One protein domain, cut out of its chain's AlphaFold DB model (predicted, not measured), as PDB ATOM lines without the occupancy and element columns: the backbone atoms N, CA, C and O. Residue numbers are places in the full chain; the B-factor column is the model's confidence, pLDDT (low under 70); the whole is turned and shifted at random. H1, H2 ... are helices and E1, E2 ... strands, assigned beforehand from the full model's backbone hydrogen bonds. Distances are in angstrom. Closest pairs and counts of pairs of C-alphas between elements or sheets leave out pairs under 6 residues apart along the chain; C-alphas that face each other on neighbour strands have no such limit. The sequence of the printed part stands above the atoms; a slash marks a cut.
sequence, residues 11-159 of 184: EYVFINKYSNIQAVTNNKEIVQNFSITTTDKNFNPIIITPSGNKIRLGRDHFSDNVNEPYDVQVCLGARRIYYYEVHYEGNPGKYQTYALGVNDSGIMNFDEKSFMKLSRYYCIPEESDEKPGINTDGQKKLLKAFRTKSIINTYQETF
ATOM      1  N   GLU A  11      35.653 -67.154 -27.904       82.88
ATOM      2  CA  GLU A  11      34.914 -66.391 -28.904       82.88
ATOM      3  C   GLU A  11      33.706 -67.194 -29.370       82.88
ATOM      4  O   GLU A  11      33.814 -68.346 -29.789       82.88
ATOM      5  N   TYR A  12      32.555 -66.542 -29.334       85.81
ATOM      6  CA  TYR A  12      31.311 -67.030 -29.890       85.81
ATOM      7  C   TYR A  12      30.937 -66.146 -31.069       85.81
ATOM      8  O   TYR A  12      30.866 -64.926 -30.921       85.81
ATOM      9  N   VAL A  13      30.656 -66.758 -32.219       87.12
ATOM     10  CA  VAL A  13      30.154 -66.058 -33.404       87.12
ATOM     11  C   VAL A  13      28.803 -66.651 -33.789       87.12
ATOM     12  O   VAL A  13      28.688 -67.831 -34.112       87.12
ATOM     13  N   PHE A  14      27.770 -65.817 -33.753       89.00
ATOM     14  CA  PHE A  14      26.410 -66.162 -34.140       89.00
ATOM     15  C   PHE A  14      26.098 -65.500 -35.476       89.00
ATOM     16  O   PHE A  14      26.052 -64.274 -35.579       89.00
ATOM     17  N   ILE A  15      25.867 -66.319 -36.498       90.00
ATOM     18  CA  ILE A  15      25.610 -65.858 -37.861       90.00
ATOM     19  C   ILE A  15      24.161 -66.159 -38.213       90.00
ATOM     20  O   ILE A  15      23.688 -67.288 -38.072       90.00
ATOM     21  N   ASN A  16      23.452 -65.147 -38.697       90.62
ATOM     22  CA  ASN A  16      22.146 -65.321 -39.312       90.62
ATOM     23  C   ASN A  16      22.007 -64.413 -40.543       90.62
ATOM     24  O   ASN A  16      22.934 -63.707 -40.932       90.62
ATOM     25  N   LYS A  17      20.828 -64.435 -41.172       92.62
ATOM     26  CA  LYS A  17      20.546 -63.646 -42.379       92.62
ATOM     27  C   LYS A  17      20.755 -62.134 -42.194       92.62
ATOM     28  O   LYS A  17      21.051 -61.451 -43.165       92.62
ATOM     29  N   TYR A  18      20.510 -61.621 -40.998       95.19
ATOM     30  CA  TYR A  18      20.410 -60.196 -40.707       95.19
ATOM     31  C   TYR A  18      21.700 -59.611 -40.139       95.19
ATOM     32  O   TYR A  18      21.987 -58.432 -40.355       95.19
ATOM     33  N   SER A  19      22.453 -60.411 -39.384       93.88
ATOM     34  CA  SER A  19      23.636 -59.939 -38.676       93.88
ATOM     35  C   SER A  19      24.613 -61.048 -38.309       93.88
ATOM     36  O   SER A  19      24.209 -62.190 -38.074       93.88
ATOM     37  N   ASN A  20      25.862 -60.638 -38.104       92.69
ATOM     38  CA  ASN A  20      26.852 -61.372 -37.327       92.69
ATOM     39  C   ASN A  20      26.919 -60.760 -35.928       92.69
ATOM     40  O   ASN A  20      27.029 -59.540 -35.792       92.69
ATOM     41  N   ILE A  21      26.849 -61.595 -34.898       92.00
ATOM     42  CA  ILE A  21      27.069 -61.188 -33.510       92.00
ATOM     43  C   ILE A  21      28.290 -61.943 -33.012       92.00
ATOM     44  O   ILE A  21      28.319 -63.169 -33.092       92.00
ATOM     45  N   GLN A  22      29.274 -61.227 -32.489       90.00
ATOM     46  CA  GLN A  22      30.433 -61.828 -31.842       90.00
ATOM     47  C   GLN A  22      30.417 -61.460 -30.361       90.00
ATOM     48  O   GLN A  22      30.080 -60.338 -29.992       90.00
ATOM     49  N   ALA A  23      30.768 -62.420 -29.514       88.31
ATOM     50  CA  ALA A  23      30.978 -62.211 -28.092       88.31
ATOM     51  C   ALA A  23      32.270 -62.907 -27.669       88.31
ATOM     52  O   ALA A  23      32.500 -64.058 -28.028       88.31
ATOM     53  N   VAL A  24      33.096 -62.222 -26.886       85.69
ATOM     54  CA  VAL A  24      34.294 -62.801 -26.271       85.69
ATOM     55  C   VAL A  24      34.062 -62.864 -24.773       85.69
ATOM     56  O   VAL A  24      33.775 -61.836 -24.159       85.69
ATOM     57  N   THR A  25      34.165 -64.046 -24.175       85.75
ATOM     58  CA  THR A  25      34.020 -64.242 -22.726       85.75
ATOM     59  C   THR A  25      35.360 -64.535 -22.075       85.75
ATOM     60  O   THR A  25      36.260 -65.019 -22.745       85.75
ATOM     61  N   ASN A  26      35.490 -64.304 -20.769       83.38
ATOM     62  CA  ASN A  26      36.593 -64.867 -19.980       83.38
ATOM     63  C   ASN A  26      36.295 -66.323 -19.550       83.38
ATOM     64  O   ASN A  26      35.232 -66.868 -19.856       83.38
ATOM     65  N   ASN A  27      37.205 -66.922 -18.780       81.62
ATOM     66  CA  ASN A  27      37.086 -68.261 -18.182       81.62
ATOM     67  C   ASN A  27      35.887 -68.455 -17.226       81.62
ATOM     68  O   ASN A  27      35.561 -69.585 -16.871       81.62
ATOM     69  N   LYS A  28      35.224 -67.372 -16.806       85.00
ATOM     70  CA  LYS A  28      34.002 -67.380 -15.982       85.00
ATOM     71  C   LYS A  28      32.741 -67.139 -16.812       85.00
ATOM     72  O   LYS A  28      31.710 -66.793 -16.243       85.00
ATOM     73  N   GLU A  29      32.841 -67.247 -18.136       84.62
ATOM     74  CA  GLU A  29      31.743 -67.014 -19.084       84.62
ATOM     75  C   GLU A  29      31.182 -65.578 -19.034       84.62
ATOM     76  O   GLU A  29      30.083 -65.298 -19.513       84.62
ATOM     77  N   ILE A  30      31.947 -64.624 -18.490       85.56
ATOM     78  CA  ILE A  30      31.559 -63.210 -18.462       85.56
ATOM     79  C   ILE A  30      31.974 -62.570 -19.783       85.56
ATOM     80  O   ILE A  30      33.167 -62.529 -20.097       85.56
ATOM     81  N   VAL A  31      31.004 -62.014 -20.512       86.12
ATOM     82  CA  VAL A  31      31.232 -61.265 -21.759       86.12
ATOM     83  C   VAL A  31      32.134 -60.056 -21.493       86.12
ATOM     84  O   VAL A  31      31.775 -59.147 -20.747       86.12
ATOM     85  N   GLN A  32      33.310 -60.068 -22.113       84.44
ATOM     86  CA  GLN A  32      34.309 -59.000 -22.093       84.44
ATOM     87  C   GLN A  32      34.129 -58.023 -23.255       84.44
ATOM     88  O   GLN A  32      34.475 -56.851 -23.151       84.44
ATOM     89  N   ASN A  33      33.595 -58.506 -24.373       85.75
ATOM     90  CA  ASN A  33      33.347 -57.727 -25.574       85.75
ATOM     91  C   ASN A  33      32.159 -58.344 -26.305       85.75
ATOM     92  O   ASN A  33      32.075 -59.572 -26.394       85.75
ATOM     93  N   PHE A  34      31.266 -57.511 -26.829       89.75
ATOM     94  CA  PHE A  34      30.339 -57.945 -27.859       89.75
ATOM     95  C   PHE A  34      30.329 -56.976 -29.033       89.75
ATOM     96  O   PHE A  34      30.527 -55.771 -28.883       89.75
ATOM     97  N   SER A  35      30.015 -57.510 -30.202       92.56
ATOM     98  CA  SER A  35      29.833 -56.738 -31.416       92.56
ATOM     99  C   SER A  35      28.641 -57.245 -32.213       92.56
ATOM    100  O   SER A  35      28.243 -58.409 -32.132       92.56
ATOM    101  N   ILE A  36      28.053 -56.341 -32.987       94.88
ATOM    102  CA  ILE A  36      27.004 -56.636 -33.952       94.88
ATOM    103  C   ILE A  36      27.356 -55.970 -35.272       94.88
ATOM    104  O   ILE A  36      27.540 -54.754 -35.330       94.88
ATOM    105  N   THR A  37      27.396 -56.764 -36.336       95.69
ATOM    106  CA  THR A  37      27.563 -56.301 -37.711       95.69
ATOM    107  C   THR A  37      26.308 -56.625 -38.512       95.69
ATOM    108  O   THR A  37      25.890 -57.780 -38.558       95.69
ATOM    109  N   THR A  38      25.696 -55.630 -39.161       96.44
ATOM    110  CA  THR A  38      24.545 -55.873 -40.048       96.44
ATOM    111  C   THR A  38      24.975 -56.390 -41.422       96.44
ATOM    112  O   THR A  38      25.878 -55.846 -42.067       96.44
ATOM    113  N   THR A  39      24.295 -57.437 -41.883       94.81
ATOM    114  CA  THR A  39      24.546 -58.121 -43.160       94.81
ATOM    115  C   THR A  39      23.384 -57.969 -44.149       94.81
ATOM    116  O   THR A  39      23.547 -58.278 -45.329       94.81
ATOM    117  N   ASP A  40      22.230 -57.438 -43.719       94.94
ATOM    118  CA  ASP A  40      21.044 -57.230 -44.562       94.94
ATOM    119  C   ASP A  40      20.664 -55.744 -44.640       94.94
ATOM    120  O   ASP A  40      20.494 -55.057 -43.634       94.94
ATOM    121  N   LYS A  41      20.460 -55.236 -45.861       93.62
ATOM    122  CA  LYS A  41      20.141 -53.821 -46.132       93.62
ATOM    123  C   LYS A  41      18.813 -53.351 -45.529       93.62
ATOM    124  O   LYS A  41      18.568 -52.147 -45.448       93.62
ATOM    125  N   ASN A  42      17.939 -54.290 -45.171       94.31
ATOM    126  CA  ASN A  42      16.650 -54.037 -44.539       94.31
ATOM    127  C   ASN A  42      16.698 -54.263 -43.021       94.31
ATOM    128  O   ASN A  42      15.722 -53.957 -42.338       94.31
ATOM    129  N   PHE A  43      17.805 -54.787 -42.485       95.44
ATOM    130  CA  PHE A  43      18.023 -54.919 -41.053       95.44
ATOM    131  C   PHE A  43      18.909 -53.782 -40.552       95.44
ATOM    132  O   PHE A  43      20.131 -53.789 -40.682       95.44
ATOM    133  N   ASN A  44      18.267 -52.773 -39.974       96.75
ATOM    134  CA  ASN A  44      18.933 -51.557 -39.532       96.75
ATOM    135  C   ASN A  44      18.654 -51.310 -38.043       96.75
ATOM    136  O   ASN A  44      17.837 -50.442 -37.716       96.75
ATOM    137  N   PRO A  45      19.253 -52.107 -37.135       96.25
ATOM    138  CA  PRO A  45      19.003 -51.984 -35.704       96.25
ATOM    139  C   PRO A  45      19.450 -50.611 -35.196       96.25
ATOM    140  O   PRO A  45      20.452 -50.058 -35.654       96.25
ATOM    141  N   ILE A  46      18.687 -50.070 -34.245       97.06
ATOM    142  CA  ILE A  46      19.048 -48.849 -33.525       97.06
ATOM    143  C   ILE A  46      19.826 -49.264 -32.282       97.06
ATOM    144  O   ILE A  46      19.274 -49.911 -31.394       97.06
ATOM    145  N   ILE A  47      21.087 -48.863 -32.225       93.50
ATOM    146  CA  ILE A  47      21.949 -48.997 -31.061       93.50
ATOM    147  C   ILE A  47      21.891 -47.699 -30.263       93.50
ATOM    148  O   ILE A  47      21.829 -46.607 -30.831       93.50
ATOM    149  N   ILE A  48      21.883 -47.829 -28.941       91.12
ATOM    150  CA  ILE A  48      21.952 -46.705 -28.014       91.12
ATOM    151  C   ILE A  48      23.348 -46.743 -27.395       91.12
ATOM    152  O   ILE A  48      23.684 -47.715 -26.728       91.12
ATOM    153  N   THR A  49      24.158 -45.714 -27.638       87.06
ATOM    154  CA  THR A  49      25.490 -45.589 -27.027       87.06
ATOM    155  C   THR A  49      25.372 -45.412 -25.508       87.06
ATOM    156  O   THR A  49      24.304 -45.020 -25.018       87.06
ATOM    157  N   PRO A  50      26.458 -45.591 -24.733       84.00
ATOM    158  CA  PRO A  50      26.442 -45.315 -23.292       84.00
ATOM    159  C   PRO A  50      25.934 -43.898 -22.947       84.00
ATOM    160  O   PRO A  50      25.234 -43.678 -21.949       84.00
ATOM    161  N   SER A  51      26.214 -42.908 -23.796       80.62
ATOM    162  CA  SER A  51      25.760 -41.519 -23.690       80.62
ATOM    163  C   SER A  51      24.266 -41.339 -23.961       80.62
ATOM    164  O   SER A  51      23.693 -40.375 -23.453       80.62
ATOM    165  N   GLY A  52      23.619 -42.287 -24.639       86.00
ATOM    166  CA  GLY A  52      22.217 -42.227 -25.050       86.00
ATOM    167  C   GLY A  52      22.015 -41.807 -26.508       86.00
ATOM    168  O   GLY A  52      20.868 -41.653 -26.936       86.00
ATOM    169  N   ASN A  53      23.096 -41.631 -27.277       87.81
ATOM    170  CA  ASN A  53      23.013 -41.323 -28.701       87.81
ATOM    171  C   ASN A  53      22.472 -42.535 -29.458       87.81
ATOM    172  O   ASN A  53      22.831 -43.677 -29.178       87.81
ATOM    173  N   LYS A  54      21.589 -42.283 -30.424       93.62
ATOM    174  CA  LYS A  54      20.988 -43.331 -31.252       93.62
ATOM    175  C   LYS A  54      21.739 -43.424 -32.566       93.62
ATOM    176  O   LYS A  54      21.878 -42.415 -33.246       93.62
ATOM    177  N   ILE A  55      22.155 -44.631 -32.918       94.12
ATOM    178  CA  ILE A  55      22.866 -44.928 -34.160       94.12
ATOM    179  C   ILE A  55      22.152 -46.079 -34.846       94.12
ATOM    180  O   ILE A  55      21.896 -47.113 -34.231       94.12
ATOM    181  N   ARG A  56      21.828 -45.924 -36.124       96.62
ATOM    182  CA  ARG A  56      21.183 -46.956 -36.926       96.62
ATOM    183  C   ARG A  56      22.194 -47.635 -37.847       96.62
ATOM    184  O   ARG A  56      22.635 -47.050 -38.839       96.62
ATOM    185  N   LEU A  57      22.507 -48.898 -37.560       96.69
ATOM    186  CA  LEU A  57      23.459 -49.670 -38.365       96.69
ATOM    187  C   LEU A  57      22.934 -49.895 -39.791       96.69
ATOM    188  O   LEU A  57      21.743 -50.115 -40.017       96.69
ATOM    189  N   GLY A  58      23.832 -49.830 -40.769       96.38
ATOM    190  CA  GLY A  58      23.532 -49.929 -42.197       96.38
ATOM    191  C   GLY A  58      22.791 -48.715 -42.769       96.38
ATOM    192  O   GLY A  58      22.289 -48.797 -43.891       96.38
ATOM    193  N   ARG A  59      22.685 -47.604 -42.020       96.38
ATOM    194  CA  ARG A  59      22.008 -46.370 -42.461       96.38
ATOM    195  C   ARG A  59      22.768 -45.099 -42.128       96.38
ATOM    196  O   ARG A  59      22.973 -44.287 -43.025       96.38
ATOM    197  N   ASP A  60      23.123 -44.926 -40.862       96.62
ATOM    198  CA  ASP A  60      23.696 -43.673 -40.385       96.62
ATOM    199  C   ASP A  60      25.187 -43.603 -40.742       96.62
ATOM    200  O   ASP A  60      25.885 -44.623 -40.824       96.62
ATOM    201  N   HIS A  61      25.668 -42.388 -40.981       96.62
ATOM    202  CA  HIS A  61      27.056 -42.112 -41.325       96.62
ATOM    203  C   HIS A  61      27.888 -41.869 -40.065       96.62
ATOM    204  O   HIS A  61      27.376 -41.430 -39.036       96.62
ATOM    205  N   PHE A  62      29.206 -42.049 -40.144       94.94
ATOM    206  CA  PHE A  62      30.094 -41.673 -39.030       94.94
ATOM    207  C   PHE A  62      30.071 -40.169 -38.723       94.94
ATOM    208  O   PHE A  62      30.379 -39.756 -37.604       94.94
ATOM    209  N   SER A  63      29.719 -39.331 -39.703       93.88
ATOM    210  CA  SER A  63      29.513 -37.894 -39.483       93.88
ATOM    211  C   SER A  63      28.263 -37.571 -38.672       93.88
ATOM    212  O   SER A  63      28.166 -36.458 -38.163       93.88
ATOM    213  N   ASP A  64      27.316 -38.508 -38.573       90.81
ATOM    214  CA  ASP A  64      26.090 -38.326 -37.795       90.81
ATOM    215  C   ASP A  64      26.357 -38.529 -36.293       90.81
ATOM    216  O   ASP A  64      25.579 -38.075 -35.453       90.81
ATOM    217  N   ASN A  65      27.487 -39.159 -35.937       78.31
ATOM    218  CA  ASN A  65      27.966 -39.207 -34.563       78.31
ATOM    219  C   ASN A  65      28.626 -37.871 -34.178       78.31
ATOM    220  O   ASN A  65      29.568 -37.408 -34.826       78.31
ATOM    221  N   VAL A  66      28.131 -37.273 -33.095       67.25
ATOM    222  CA  VAL A  66      28.545 -35.950 -32.601       67.25
ATOM    223  C   VAL A  66      29.857 -35.968 -31.819       67.25
ATOM    224  O   VAL A  66      30.471 -34.917 -31.646       67.25
ATOM    225  N   ASN A  67      30.291 -37.139 -31.354       79.38
ATOM    226  CA  ASN A  67      31.513 -37.266 -30.573       79.38
ATOM    227  C   ASN A  67      32.714 -37.490 -31.496       79.38
ATOM    228  O   ASN A  67      32.656 -38.279 -32.441       79.38
ATOM    229  N   GLU A  68      33.808 -36.781 -31.223       83.25
ATOM    230  CA  GLU A  68      35.082 -37.079 -31.867       83.25
ATOM    231  C   GLU A  68      35.642 -38.390 -31.303       83.25
ATOM    232  O   GLU A  68      35.595 -38.598 -30.085       83.25
ATOM    233  N   PRO A  69      36.172 -39.271 -32.164       86.56
ATOM    234  CA  PRO A  69      36.749 -40.521 -31.710       86.56
ATOM    235  C   PRO A  69      38.007 -40.276 -30.878       86.56
ATOM    236  O   PRO A  69      38.821 -39.401 -31.178       86.56
ATOM    237  N   TYR A  70      38.177 -41.099 -29.848       81.69
ATOM    238  CA  TYR A  70      39.413 -41.203 -29.081       81.69
ATOM    239  C   TYR A  70      40.537 -41.820 -29.922       81.69
ATOM    240  O   TYR A  70      41.683 -41.384 -29.829       81.69
ATOM    241  N   ASP A  71      40.202 -42.813 -30.750       82.31
ATOM    242  CA  ASP A  71      41.152 -43.515 -31.612       82.31
ATOM    243  C   ASP A  71      40.486 -43.954 -32.925       82.31
ATOM    244  O   ASP A  71      39.265 -44.126 -32.987       82.31
ATOM    245  N   VAL A  72      41.278 -44.119 -33.982       86.31
ATOM    246  CA  VAL A  72      40.816 -44.527 -35.313       86.31
ATOM    247  C   VAL A  72      41.766 -45.562 -35.885       86.31
ATOM    248  O   VAL A  72      42.964 -45.313 -36.003       86.31
ATOM    249  N   GLN A  73      41.221 -46.687 -36.346       85.50
ATOM    250  CA  GLN A  73      42.005 -47.718 -37.013       85.50
ATOM    251  C   GLN A  73      41.407 -48.088 -38.364       85.50
ATOM    252  O   GLN A  73      40.190 -48.163 -38.534       85.50
ATOM    253  N   VAL A  74      42.285 -48.345 -39.333       87.38
ATOM    254  CA  VAL A  74      41.906 -48.751 -40.687       87.38
ATOM    255  C   VAL A  74      42.799 -49.889 -41.119       87.38
ATOM    256  O   VAL A  74      44.010 -49.742 -41.088       87.38
ATOM    257  N   CYS A  75      42.236 -50.996 -41.575       85.06
ATOM    258  CA  CYS A  75      43.012 -52.101 -42.113       85.06
ATOM    259  C   CYS A  75      42.541 -52.457 -43.516       85.06
ATOM    260  O   CYS A  75      41.345 -52.561 -43.783       85.06
ATOM    261  N   LEU A  76      43.516 -52.653 -44.399       86.12
ATOM    262  CA  LEU A  76      43.338 -53.239 -45.718       86.12
ATOM    263  C   LEU A  76      44.297 -54.425 -45.834       86.12
ATOM    264  O   LEU A  76      45.399 -54.308 -46.369       86.12
ATOM    265  N   GLY A  77      43.892 -55.551 -45.263       80.94
ATOM    266  CA  GLY A  77      44.590 -56.824 -45.354       80.94
ATOM    267  C   GLY A  77      44.062 -57.692 -46.495       80.94
ATOM    268  O   GLY A  77      43.010 -57.434 -47.073       80.94
ATOM    269  N   ALA A  78      44.772 -58.786 -46.782       76.12
ATOM    270  CA  ALA A  78      44.387 -59.743 -47.825       76.12
ATOM    271  C   ALA A  78      43.033 -60.437 -47.571       76.12
ATOM    272  O   ALA A  78      42.429 -60.954 -48.506       76.12
ATOM    273  N   ARG A  79      42.581 -60.474 -46.310       76.50
ATOM    274  CA  ARG A  79      41.326 -61.112 -45.870       76.50
ATOM    275  C   ARG A  79      40.510 -60.269 -44.888       76.50
ATOM    276  O   ARG A  79      39.565 -60.776 -44.301       76.50
ATOM    277  N   ARG A  80      40.944 -59.034 -44.627       80.56
ATOM    278  CA  ARG A  80      40.349 -58.165 -43.608       80.56
ATOM    279  C   ARG A  80      40.321 -56.740 -44.105       80.56
ATOM    280  O   ARG A  80      41.372 -56.125 -44.282       80.56
ATOM    281  N   ILE A  81      39.127 -56.214 -44.298       88.81
ATOM    282  CA  ILE A  81      38.889 -54.817 -44.620       88.81
ATOM    283  C   ILE A  81      38.034 -54.241 -43.508       88.81
ATOM    284  O   ILE A  81      36.884 -54.638 -43.329       88.81
ATOM    285  N   TYR A  82      38.594 -53.294 -42.760       90.50
ATOM    286  CA  TYR A  82      37.829 -52.590 -41.742       90.50
ATOM    287  C   TYR A  82      38.284 -51.152 -41.534       90.50
ATOM    288  O   TYR A  82      39.436 -50.784 -41.756       90.50
ATOM    289  N   TYR A  83      37.352 -50.347 -41.049       92.50
ATOM    290  CA  TYR A  83      37.576 -49.057 -40.418       92.50
ATOM    291  C   TYR A  83      36.781 -49.037 -39.116       92.50
ATOM    292  O   TYR A  83      35.620 -49.456 -39.111       92.50
ATOM    293  N   TYR A  84      37.354 -48.504 -38.041       91.50
ATOM    294  CA  TYR A  84      36.578 -48.171 -36.856       91.50
ATOM    295  C   TYR A  84      37.098 -46.967 -36.089       91.50
ATOM    296  O   TYR A  84      38.265 -46.593 -36.159       91.50
ATOM    297  N   GLU A  85      36.177 -46.402 -35.322       91.00
ATOM    298  CA  GLU A  85      36.352 -45.299 -34.401       91.00
ATOM    299  C   GLU A  85      36.082 -45.787 -32.982       91.00
ATOM    300  O   GLU A  85      35.000 -46.308 -32.708       91.00
ATOM    301  N   VAL A  86      37.049 -45.602 -32.088       88.19
ATOM    302  CA  VAL A  86      36.920 -45.889 -30.658       88.19
ATOM    303  C   VAL A  86      36.405 -44.648 -29.954       88.19
ATOM    304  O   VAL A  86      36.959 -43.563 -30.103       88.19
ATOM    305  N   HIS A  87      35.370 -44.816 -29.147       87.81
ATOM    306  CA  HIS A  87      34.737 -43.760 -28.373       87.81
ATOM    307  C   HIS A  87      34.758 -44.147 -26.900       87.81
ATOM    308  O   HIS A  87      34.392 -45.265 -26.535       87.81
ATOM    309  N   TYR A  88      35.177 -43.213 -26.052       82.94
ATOM    310  CA  TYR A  88      35.198 -43.390 -24.606       82.94
ATOM    311  C   TYR A  88      34.344 -42.315 -23.945       82.94
ATOM    312  O   TYR A  88      34.615 -41.123 -24.082       82.94
ATOM    313  N   GLU A  89      33.318 -42.728 -23.209       79.00
ATOM    314  CA  GLU A  89      32.341 -41.806 -22.623       79.00
ATOM    315  C   GLU A  89      32.459 -41.744 -21.092       79.00
ATOM    316  O   GLU A  89      31.492 -41.916 -20.366       79.00
ATOM    317  N   GLY A  90      33.660 -41.482 -20.565       61.78
ATOM    318  CA  GLY A  90      33.922 -41.441 -19.120       61.78
ATOM    319  C   GLY A  90      33.298 -40.261 -18.339       61.78
ATOM    320  O   GLY A  90      33.526 -39.106 -18.671       61.78
ATOM    321  N   ASN A  91      32.639 -40.597 -17.214       55.91
ATOM    322  CA  ASN A  91      32.242 -39.787 -16.032       55.91
ATOM    323  C   ASN A  91      31.248 -38.584 -16.175       55.91
ATOM    324  O   ASN A  91      31.411 -37.762 -17.069       55.91
ATOM    325  N   PRO A  92      30.279 -38.394 -15.232       52.84
ATOM    326  CA  PRO A  92      29.930 -39.271 -14.110       52.84
ATOM    327  C   PRO A  92      29.172 -40.533 -14.551       52.84
ATOM    328  O   PRO A  92      28.064 -40.443 -15.071       52.84
ATOM    329  N   GLY A  93      29.757 -41.718 -14.324       51.84
ATOM    330  CA  GLY A  93      29.047 -43.010 -14.366       51.84
ATOM    331  C   GLY A  93      29.091 -43.851 -15.655       51.84
ATOM    332  O   GLY A  93      28.588 -44.970 -15.632       51.84
ATOM    333  N   LYS A  94      29.698 -43.382 -16.754       57.34
ATOM    334  CA  LYS A  94      29.651 -44.056 -18.073       57.34
ATOM    335  C   LYS A  94      31.000 -44.627 -18.545       57.34
ATOM    336  O   LYS A  94      31.346 -44.519 -19.709       57.34
ATOM    337  N   TYR A  95      31.774 -45.241 -17.643       71.12
ATOM    338  CA  TYR A  95      33.080 -45.872 -17.934       71.12
ATOM    339  C   TYR A  95      32.965 -47.063 -18.899       71.12
ATOM    340  O   TYR A  95      33.063 -48.226 -18.499       71.12
ATOM    341  N   GLN A  96      32.713 -46.762 -20.164       79.19
ATOM    342  CA  GLN A  96      32.448 -47.737 -21.193       79.19
ATOM    343  C   GLN A  96      33.024 -47.242 -22.511       79.19
ATOM    344  O   GLN A  96      32.836 -46.088 -22.907       79.19
ATOM    345  N   THR A  97      33.761 -48.140 -23.148       84.75
ATOM    346  CA  THR A  97      34.350 -47.917 -24.457       84.75
ATOM    347  C   THR A  97      33.488 -48.638 -25.477       84.75
ATOM    348  O   THR A  97      33.115 -49.796 -25.277       84.75
ATOM    349  N   TYR A  98      33.174 -47.957 -26.571       88.94
ATOM    350  CA  TYR A  98      32.512 -48.571 -27.710       88.94
ATOM    351  C   TYR A  98      33.233 -48.218 -29.002       88.94
ATOM    352  O   TYR A  98      33.946 -47.219 -29.089       88.94
ATOM    353  N   ALA A  99      33.027 -49.046 -30.013       91.75
ATOM    354  CA  ALA A  99      33.473 -48.817 -31.366       91.75
ATOM    355  C   ALA A  99      32.278 -48.643 -32.291       91.75
ATOM    356  O   ALA A  99      31.277 -49.358 -32.189       91.75
ATOM    357  N   LEU A 100      32.441 -47.761 -33.263       94.31
ATOM    358  CA  LEU A 100      31.643 -47.757 -34.478       94.31
ATOM    359  C   LEU A 100      32.552 -48.146 -35.619       94.31
ATOM    360  O   LEU A 100      33.675 -47.655 -35.694       94.31
ATOM    361  N   GLY A 101      32.078 -48.979 -36.534       94.06
ATOM    362  CA  GLY A 101      32.901 -49.356 -37.666       94.06
ATOM    363  C   GLY A 101      32.143 -49.808 -38.891       94.06
ATOM    364  O   GLY A 101      30.915 -49.933 -38.922       94.06
ATOM    365  N   VAL A 102      32.940 -50.011 -39.926       94.44
ATOM    366  CA  VAL A 102      32.570 -50.682 -41.158       94.44
ATOM    367  C   VAL A 102      33.580 -51.794 -41.381       94.44
ATOM    368  O   VAL A 102      34.781 -51.532 -41.413       94.44
ATOM    369  N   ASN A 103      33.108 -53.033 -41.482       92.25
ATOM    370  CA  ASN A 103      33.947 -54.188 -41.788       92.25
ATOM    371  C   ASN A 103      33.320 -55.057 -42.886       92.25
ATOM    372  O   ASN A 103      32.133 -54.924 -43.213       92.25
ATOM    373  N   ASP A 104      34.142 -55.930 -43.448       91.00
ATOM    374  CA  ASP A 104      33.798 -56.837 -44.538       91.00
ATOM    375  C   ASP A 104      32.868 -57.986 -44.143       91.00
ATOM    376  O   ASP A 104      32.262 -58.589 -45.027       91.00
ATOM    377  N   SER A 105      32.663 -58.262 -42.856       89.81
ATOM    378  CA  SER A 105      31.683 -59.266 -42.426       89.81
ATOM    379  C   SER A 105      30.231 -58.837 -42.687       89.81
ATOM    380  O   SER A 105      29.334 -59.678 -42.653       89.81
ATOM    381  N   GLY A 106      29.997 -57.552 -42.982       90.62
ATOM    382  CA  GLY A 106      28.691 -56.967 -43.283       90.62
ATOM    383  C   GLY A 106      28.607 -56.231 -44.618       90.62
ATOM    384  O   GLY A 106      29.488 -56.300 -45.474       90.62
ATOM    385  N   ILE A 107      27.519 -55.473 -44.798       88.62
ATOM    386  CA  ILE A 107      27.362 -54.611 -45.979       88.62
ATOM    387  C   ILE A 107      28.284 -53.406 -45.827       88.62
ATOM    388  O   ILE A 107      28.062 -52.548 -44.971       88.62
ATOM    389  N   MET A 108      29.313 -53.335 -46.663       92.62
ATOM    390  CA  MET A 108      30.222 -52.198 -46.716       92.62
ATOM    391  C   MET A 108      29.675 -51.111 -47.643       92.62
ATOM    392  O   MET A 108      29.353 -51.369 -48.801       92.62
ATOM    393  N   ASN A 109      29.592 -49.881 -47.139       94.88
ATOM    394  CA  ASN A 109      29.294 -48.704 -47.948       94.88
ATOM    395  C   ASN A 109      30.142 -47.532 -47.447       94.88
ATOM    396  O   ASN A 109      29.879 -46.984 -46.377       94.88
ATOM    397  N   PHE A 110      31.198 -47.207 -48.189       94.19
ATOM    398  CA  PHE A 110      32.152 -46.165 -47.828       94.19
ATOM    399  C   PHE A 110      32.850 -45.557 -49.047       94.19
ATOM    400  O   PHE A 110      32.857 -46.122 -50.138       94.19
ATOM    401  N   ASP A 111      33.483 -44.396 -48.854       93.75
ATOM    402  CA  ASP A 111      34.294 -43.751 -49.894       93.75
ATOM    403  C   ASP A 111      35.648 -44.458 -50.040       93.75
ATOM    404  O   ASP A 111      36.599 -44.170 -49.309       93.75
ATOM    405  N   GLU A 112      35.744 -45.378 -51.002       92.50
ATOM    406  CA  GLU A 112      36.948 -46.185 -51.257       92.50
ATOM    407  C   GLU A 112      38.214 -45.336 -51.423       92.50
ATOM    408  O   GLU A 112      39.278 -45.668 -50.905       92.50
ATOM    409  N   LYS A 113      38.119 -44.189 -52.105       92.69
ATOM    410  CA  LYS A 113      39.273 -43.306 -52.323       92.69
ATOM    411  C   LYS A 113      39.815 -42.744 -51.010       92.69
ATOM    412  O   LYS A 113      41.033 -42.627 -50.858       92.69
ATOM    413  N   SER A 114      38.936 -42.354 -50.092       92.12
ATOM    414  CA  SER A 114      39.337 -41.859 -48.776       92.12
ATOM    415  C   SER A 114      39.810 -43.011 -47.899       92.12
ATOM    416  O   SER A 114      40.848 -42.865 -47.260       92.12
ATOM    417  N   PHE A 115      39.152 -44.173 -47.964       92.06
ATOM    418  CA  PHE A 115      39.586 -45.404 -47.298       92.06
ATOM    419  C   PHE A 115      41.026 -45.787 -47.663       92.06
ATOM    420  O   PHE A 115      41.870 -45.917 -46.786       92.06
ATOM    421  N   MET A 116      41.347 -45.866 -48.958       90.62
ATOM    422  CA  MET A 116      42.685 -46.219 -49.457       90.62
ATOM    423  C   MET A 116      43.776 -45.230 -49.042       90.62
ATOM    424  O   MET A 116      44.955 -45.576 -48.993       90.62
ATOM    425  N   LYS A 117      43.414 -43.967 -48.807       90.50
ATOM    426  CA  LYS A 117      44.353 -42.971 -48.287       90.50
ATOM    427  C   LYS A 117      44.510 -43.112 -46.781       90.50
ATOM    428  O   LYS A 117      45.633 -43.034 -46.305       90.50
ATOM    429  N   LEU A 118      43.412 -43.328 -46.055       88.69
ATOM    430  CA  LEU A 118      43.426 -43.548 -44.611       88.69
ATOM    431  C   LEU A 118      44.197 -44.822 -44.250       88.69
ATOM    432  O   LEU A 118      45.018 -44.780 -43.343       88.69
ATOM    433  N   SER A 119      44.034 -45.919 -44.991       87.06
ATOM    434  CA  SER A 119      44.739 -47.177 -44.713       87.06
ATOM    435  C   SER A 119      46.264 -47.032 -44.745       87.06
ATOM    436  O   SER A 119      46.952 -47.708 -43.994       87.06
ATOM    437  N   ARG A 120      46.813 -46.090 -45.523       82.44
ATOM    438  CA  ARG A 120      48.258 -45.784 -45.525       82.44
ATOM    439  C   ARG A 120      48.754 -45.114 -44.245       82.44
ATOM    440  O   ARG A 120      49.953 -45.113 -44.004       82.44
ATOM    441  N   TYR A 121      47.855 -44.494 -43.488       77.31
ATOM    442  CA  TYR A 121      48.175 -43.786 -42.250       77.31
ATOM    443  C   TYR A 121      47.784 -44.582 -41.002       77.31
ATOM    444  O   TYR A 121      48.409 -44.400 -39.967       77.31
ATOM    445  N   TYR A 122      46.755 -45.431 -41.097       74.12
ATOM    446  CA  TYR A 122      46.083 -46.040 -39.940       74.12
ATOM    447  C   TYR A 122      46.079 -47.577 -39.949       74.12
ATOM    448  O   TYR A 122      45.538 -48.185 -39.024       74.12
ATOM    449  N   CYS A 123      46.678 -48.213 -40.963       70.06
ATOM    450  CA  CYS A 123      46.948 -49.650 -40.944       70.06
ATOM    451  C   CYS A 123      48.280 -49.880 -40.244       70.06
ATOM    452  O   CYS A 123      49.332 -49.826 -40.875       70.06
ATOM    453  N   ILE A 124      48.216 -50.083 -38.928       61.25
ATOM    454  CA  ILE A 124      49.372 -50.403 -38.086       61.25
ATOM    455  C   ILE A 124      50.033 -51.685 -38.620       61.25
ATOM    456  O   ILE A 124      49.364 -52.721 -38.662       61.25
ATOM    457  N   PRO A 125      51.314 -51.661 -39.027       51.47
ATOM    458  CA  PRO A 125      52.132 -52.866 -39.044       51.47
ATOM    459  C   PRO A 125      52.331 -53.308 -37.590       51.47
ATOM    460  O   PRO A 125      52.640 -52.461 -36.758       51.47
ATOM    461  N   GLU A 126      52.178 -54.599 -37.286       51.44
ATOM    462  CA  GLU A 126      52.234 -55.202 -35.930       51.44
ATOM    463  C   GLU A 126      53.429 -54.784 -35.039       51.44
ATOM    464  O   GLU A 126      53.411 -55.052 -33.842       51.44
ATOM    465  N   GLU A 127      54.439 -54.106 -35.588       47.03
ATOM    466  CA  GLU A 127      55.720 -53.782 -34.953       47.03
ATOM    467  C   GLU A 127      55.963 -52.280 -34.682       47.03
ATOM    468  O   GLU A 127      57.053 -51.923 -34.238       47.03
ATOM    469  N   SER A 128      55.018 -51.364 -34.952       51.81
ATOM    470  CA  SER A 128      55.270 -49.928 -34.714       51.81
ATOM    471  C   SER A 128      54.854 -49.458 -33.314       51.81
ATOM    472  O   SER A 128      53.666 -49.443 -32.994       51.81
ATOM    473  N   ASP A 129      55.813 -48.954 -32.532       50.34
ATOM    474  CA  ASP A 129      55.574 -48.293 -31.232       50.34
ATOM    475  C   ASP A 129      54.816 -46.951 -31.352       50.34
ATOM    476  O   ASP A 129      54.308 -46.412 -30.363       50.34
ATOM    477  N   GLU A 130      54.716 -46.388 -32.560       53.34
ATOM    478  CA  GLU A 130      53.931 -45.183 -32.820       53.34
ATOM    479  C   GLU A 130      52.453 -45.534 -33.020       53.34
ATOM    480  O   GLU A 130      52.064 -46.144 -34.018       53.34
ATOM    481  N   LYS A 131      51.597 -45.095 -32.089       52.59
ATOM    482  CA  LYS A 131      50.147 -45.109 -32.310       52.59
ATOM    483  C   LYS A 131      49.822 -44.171 -33.480       52.59
ATOM    484  O   LYS A 131      50.144 -42.981 -33.384       52.59
ATOM    485  N   PRO A 132      49.182 -44.641 -34.562       56.16
ATOM    486  CA  PRO A 132      48.795 -43.763 -35.654       56.16
ATOM    487  C   PRO A 132      47.751 -42.760 -35.158       56.16
ATOM    488  O   PRO A 132      46.603 -43.095 -34.899       56.16
ATOM    489  N   GLY A 133      48.165 -41.504 -35.009       57.41
ATOM    490  CA  GLY A 133      47.292 -40.399 -34.625       57.41
ATOM    491  C   GLY A 133      46.866 -39.556 -35.825       57.41
ATOM    492  O   GLY A 133      47.542 -39.487 -36.856       57.41
ATOM    493  N   ILE A 134      45.735 -38.861 -35.700       63.25
ATOM    494  CA  ILE A 134      45.329 -37.806 -36.638       63.25
ATOM    495  C   ILE A 134      46.168 -36.549 -36.368       63.25
ATOM    496  O   ILE A 134      45.726 -35.594 -35.729       63.25
ATOM    497  N   ASN A 135      47.402 -36.551 -36.867       70.50
ATOM    498  CA  ASN A 135      48.430 -35.595 -36.451       70.50
ATOM    499  C   ASN A 135      48.558 -34.385 -37.390       70.50
ATOM    500  O   ASN A 135      49.278 -33.438 -37.087       70.50
ATOM    501  N   THR A 136      47.843 -34.381 -38.519       80.44
ATOM    502  CA  THR A 136      47.875 -33.291 -39.508       80.44
ATOM    503  C   THR A 136      46.474 -32.837 -39.924       80.44
ATOM    504  O   THR A 136      45.531 -33.629 -39.975       80.44
ATOM    505  N   ASP A 137      46.333 -31.569 -40.314       85.25
ATOM    506  CA  ASP A 137      45.070 -31.034 -40.849       85.25
ATOM    507  C   ASP A 137      44.616 -31.758 -42.124       85.25
ATOM    508  O   ASP A 137      43.418 -31.932 -42.367       85.25
ATOM    509  N   GLY A 138      45.574 -32.241 -42.923       85.19
ATOM    510  CA  GLY A 138      45.302 -33.076 -44.091       85.19
ATOM    511  C   GLY A 138      44.602 -34.383 -43.717       85.19
ATOM    512  O   GLY A 138      43.598 -34.736 -44.341       85.19
ATOM    513  N   GLN A 139      45.075 -35.065 -42.670       84.88
ATOM    514  CA  GLN A 139      44.453 -36.285 -42.151       84.88
ATOM    515  C   GLN A 139      43.079 -36.004 -41.532       84.88
ATOM    516  O   GLN A 139      42.136 -36.729 -41.833       84.88
ATOM    517  N   LYS A 140      42.913 -34.911 -40.771       86.44
ATOM    518  CA  LYS A 140      41.598 -34.498 -40.234       86.44
ATOM    519  C   LYS A 140      40.577 -34.266 -41.347       86.44
ATOM    520  O   LYS A 140      39.441 -34.732 -41.271       86.44
ATOM    521  N   LYS A 141      40.980 -33.572 -42.416       90.25
ATOM    522  CA  LYS A 141      40.118 -33.313 -43.578       90.25
ATOM    523  C   LYS A 141      39.763 -34.601 -44.319       90.25
ATOM    524  O   LYS A 141      38.622 -34.757 -44.750       90.25
ATOM    525  N   LEU A 142      40.729 -35.506 -44.466       91.19
ATOM    526  CA  LEU A 142      40.519 -36.813 -45.080       91.19
ATOM    527  C   LEU A 142      39.547 -37.669 -44.259       91.19
ATOM    528  O   LEU A 142      38.601 -38.213 -44.823       91.19
ATOM    529  N   LEU A 143      39.743 -37.728 -42.941       90.69
ATOM    530  CA  LEU A 143      38.864 -38.431 -42.016       90.69
ATOM    531  C   LEU A 143      37.443 -37.879 -42.085       90.69
ATOM    532  O   LEU A 143      36.499 -38.637 -42.265       90.69
ATOM    533  N   LYS A 144      37.283 -36.553 -42.032       92.06
ATOM    534  CA  LYS A 144      35.972 -35.909 -42.170       92.06
ATOM    535  C   LYS A 144      35.286 -36.286 -43.485       92.06
ATOM    536  O   LYS A 144      34.103 -36.599 -43.478       92.06
ATOM    537  N   ALA A 145      36.019 -36.289 -44.600       93.00
ATOM    538  CA  ALA A 145      35.470 -36.664 -45.905       93.00
ATOM    539  C   ALA A 145      35.041 -38.140 -45.971       93.00
ATOM    540  O   ALA A 145      34.015 -38.451 -46.576       93.00
ATOM    541  N   PHE A 146      35.802 -39.037 -45.337       94.94
ATOM    542  CA  PHE A 146      35.405 -40.432 -45.170       94.94
ATOM    543  C   PHE A 146      34.138 -40.532 -44.313       94.94
ATOM    544  O   PHE A 146      33.137 -41.086 -44.760       94.94
ATOM    545  N   ARG A 147      34.130 -39.903 -43.129       95.00
ATOM    546  CA  ARG A 147      33.013 -39.954 -42.176       95.00
ATOM    547  C   ARG A 147      31.676 -39.524 -42.785       95.00
ATOM    548  O   ARG A 147      30.660 -40.124 -42.465       95.00
ATOM    549  N   THR A 148      31.674 -38.543 -43.693       95.62
ATOM    550  CA  THR A 148      30.450 -38.043 -44.352       95.62
ATOM    551  C   THR A 148      29.859 -38.966 -45.414       95.62
ATOM    552  O   THR A 148      28.765 -38.703 -45.898       95.62
ATOM    553  N   LYS A 149      30.593 -39.991 -45.848       96.25
ATOM    554  CA  LYS A 149      30.177 -40.901 -46.930       96.25
ATOM    555  C   LYS A 149      30.133 -42.364 -46.509       96.25
ATOM    556  O   LYS A 149      29.618 -43.194 -47.250       96.25
ATOM    557  N   SER A 150      30.710 -42.676 -45.358       96.31
ATOM    558  CA  SER A 150      30.802 -44.032 -44.847       96.31
ATOM    559  C   SER A 150      29.649 -44.317 -43.906       96.31
ATOM    560  O   SER A 150      29.434 -43.581 -42.944       96.31
ATOM    561  N   ILE A 151      28.928 -45.394 -44.194       96.94
ATOM    562  CA  ILE A 151      27.822 -45.888 -43.384       96.94
ATOM    563  C   ILE A 151      28.370 -46.872 -42.354       96.94
ATOM    564  O   ILE A 151      29.128 -47.786 -42.684       96.94
ATOM    565  N   ILE A 152      27.953 -46.697 -41.105       96.69
ATOM    566  CA  ILE A 152      28.324 -47.573 -39.996       96.69
ATOM    567  C   ILE A 152      27.580 -48.900 -40.171       96.69
ATOM    568  O   ILE A 152      26.352 -48.901 -40.228       96.69
ATOM    569  N   ASN A 153      28.284 -50.032 -40.226       96.44
ATOM    570  CA  ASN A 153      27.651 -51.359 -40.270       96.44
ATOM    571  C   ASN A 153      27.875 -52.183 -38.998       96.44
ATOM    572  O   ASN A 153      27.178 -53.177 -38.805       96.44
ATOM    573  N   THR A 154      28.800 -51.756 -38.137       95.94
ATOM    574  CA  THR A 154      29.218 -52.496 -36.952       95.94
ATOM    575  C   THR A 154      29.223 -51.606 -35.719       95.94
ATOM    576  O   THR A 154      29.716 -50.477 -35.757       95.94
ATOM    577  N   TYR A 155      28.702 -52.142 -34.622       94.88
ATOM    578  CA  TYR A 155      28.872 -51.614 -33.274       94.88
ATOM    579  C   TYR A 155      29.617 -52.642 -32.430       94.88
ATOM    580  O   TYR A 155      29.354 -53.836 -32.556       94.88
ATOM    581  N   GLN A 156      30.510 -52.181 -31.566       92.62
ATOM    582  CA  GLN A 156      31.202 -53.020 -30.595       92.62
ATOM    583  C   GLN A 156      31.251 -52.311 -29.251       92.62
ATOM    584  O   GLN A 156      31.394 -51.097 -29.207       92.62
ATOM    585  N   GLU A 157      31.171 -53.050 -28.158       89.19
ATOM    586  CA  GLU A 157      31.242 -52.491 -26.814       89.19
ATOM    587  C   GLU A 157      32.004 -53.435 -25.893       89.19
ATOM    588  O   GLU A 157      31.874 -54.661 -25.968       89.19
ATOM    589  N   THR A 158      32.831 -52.850 -25.032       84.19
ATOM    590  CA  THR A 158      33.618 -53.602 -24.061       84.19
ATOM    591  C   THR A 158      32.932 -53.647 -22.703       84.19
ATOM    592  O   THR A 158      32.077 -52.822 -22.354       84.19
ATOM    593  N   PHE A 159      33.324 -54.637 -21.907       78.12
ATOM    594  CA  PHE A 159      32.966 -54.712 -20.505       78.12
ATOM    595  C   PHE A 159      33.490 -53.481 -19.756       78.12
ATOM    596  O   PHE A 159      34.519 -52.889 -20.099       78.12
TER     597      PHE A 159
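AT A GLANCE: This is residues 11 to 159 of the 184 residues of an uncharacterized protein of Candidatus Roizmanbacteria bacterium CG22_combo_CG10-13_8_21_14_all_38_20 (UniProt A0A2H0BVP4). One seven-stranded antiparallel sheet, twisted and curved like an open trough, makes the main wall of the domain. At one end of the trough helix H1 packs on its outer face at E6, and H2 packs on H1 beyond it; a small hairpin, E4 and E5, sits on the same outer side near E9, while the inner face is bare of named elements. The sheet's order is E1, E2, E3, E9, E8, E7, E6; along the chain the elements run E1 to E8, then H1, H2 and E9, so that the last strand fits between E3 and E8. The printed part has 149 residues with two named helices and nine named strands, a mixed class with 74 residues, under half, in named elements. It is compact, with a radius of gyration of the C-alphas of 15.3 A, and spans 43 by 36 by 32 A.

IN THESE COORDINATES: In the large sheet, E1 is residues 11 to 15, beginning at C-alpha 11 (34.914, -66.391, -28.904). E2 is residues 19 to 25, 19.5 A long, and E3 is residues 31 to 38, 20.2 A. E9 is residues 154 to 158, 13.7 A, ending at C-alpha 158 (33.618, -53.602, -24.061). E8 is residues 97 to 103, 18.4 A; E7 is residues 81 to 88, 23.3 A; E6 is residues 71 to 76, 17.3 A. The small sheet has E4, residues 46 to 48, and E5, residues 54 to 56. H1 is residues 112 to 122, 14.5 A, beginning at C-alpha 112 (36.948, -46.185, -51.257), and H2 is residues 137 to 147, 15.1 A.

HOW THE PARTS SIT: The large sheet has edge strands E1 and E6, and from edge to edge the strands' lines turn by 67 degrees and the way across it by 79 degrees. E9 is antiparallel to E3 at 172 degrees, with N 36 and O 155 2.9 A apart, and to E8 at 153 degrees, with N 99 and O 156 at 2.7 A, both within hydrogen-bond range. E1, E2 and E3 form a meander, each strand the antiparallel neighbour of the one before, with N 12 and O 23 at 2.8 A and N 35 and O 22 at 2.8 A. E6, E7 and E8 form a second meander, with N 75 and O 82 at 2.8 A and N 85 and O 100 at 2.8 A. H1 on one face of the sheet gives two layers, helices on one face of a sheet; its height over the sheet is 7.6 A. It lies over E6 and runs across the strands, at 63 degrees to E6 on the local plane; its line rises 39.9 degrees out of that plane, only just short of standing up from the sheet. The closest C-alphas of E6 and H1 are those of Val 74 and Tyr 122, 5.0 A apart. H2 is not on the sheet but touches H1, the closest C-alphas being those of Ser 114 and Phe 146 at 5.5 A, with a steep tilt of 49 degrees, opposite ways. The hairpin E4 and E5 has N 47 and O 55 at 2.8 A; the closest C-alphas of E4 and E9 are those of Ile 47 and Tyr 155, 7.7 A apart. Every O i to N i+4 pair is within hydrogen-bond range in H2, and 5 of 7 are in H1.

THE WHOLE: The two C-alphas farthest apart, those of Lys 28 and Gly 138, are 45.8 A apart. The printed part has no cut. The links E5 to E6 and H1 to H2 are long, with 14 residues each. Mean pLDDT of the printed part is 85.2; residue 66, residues 90 to 94 and residues 124 to 134 are under 70.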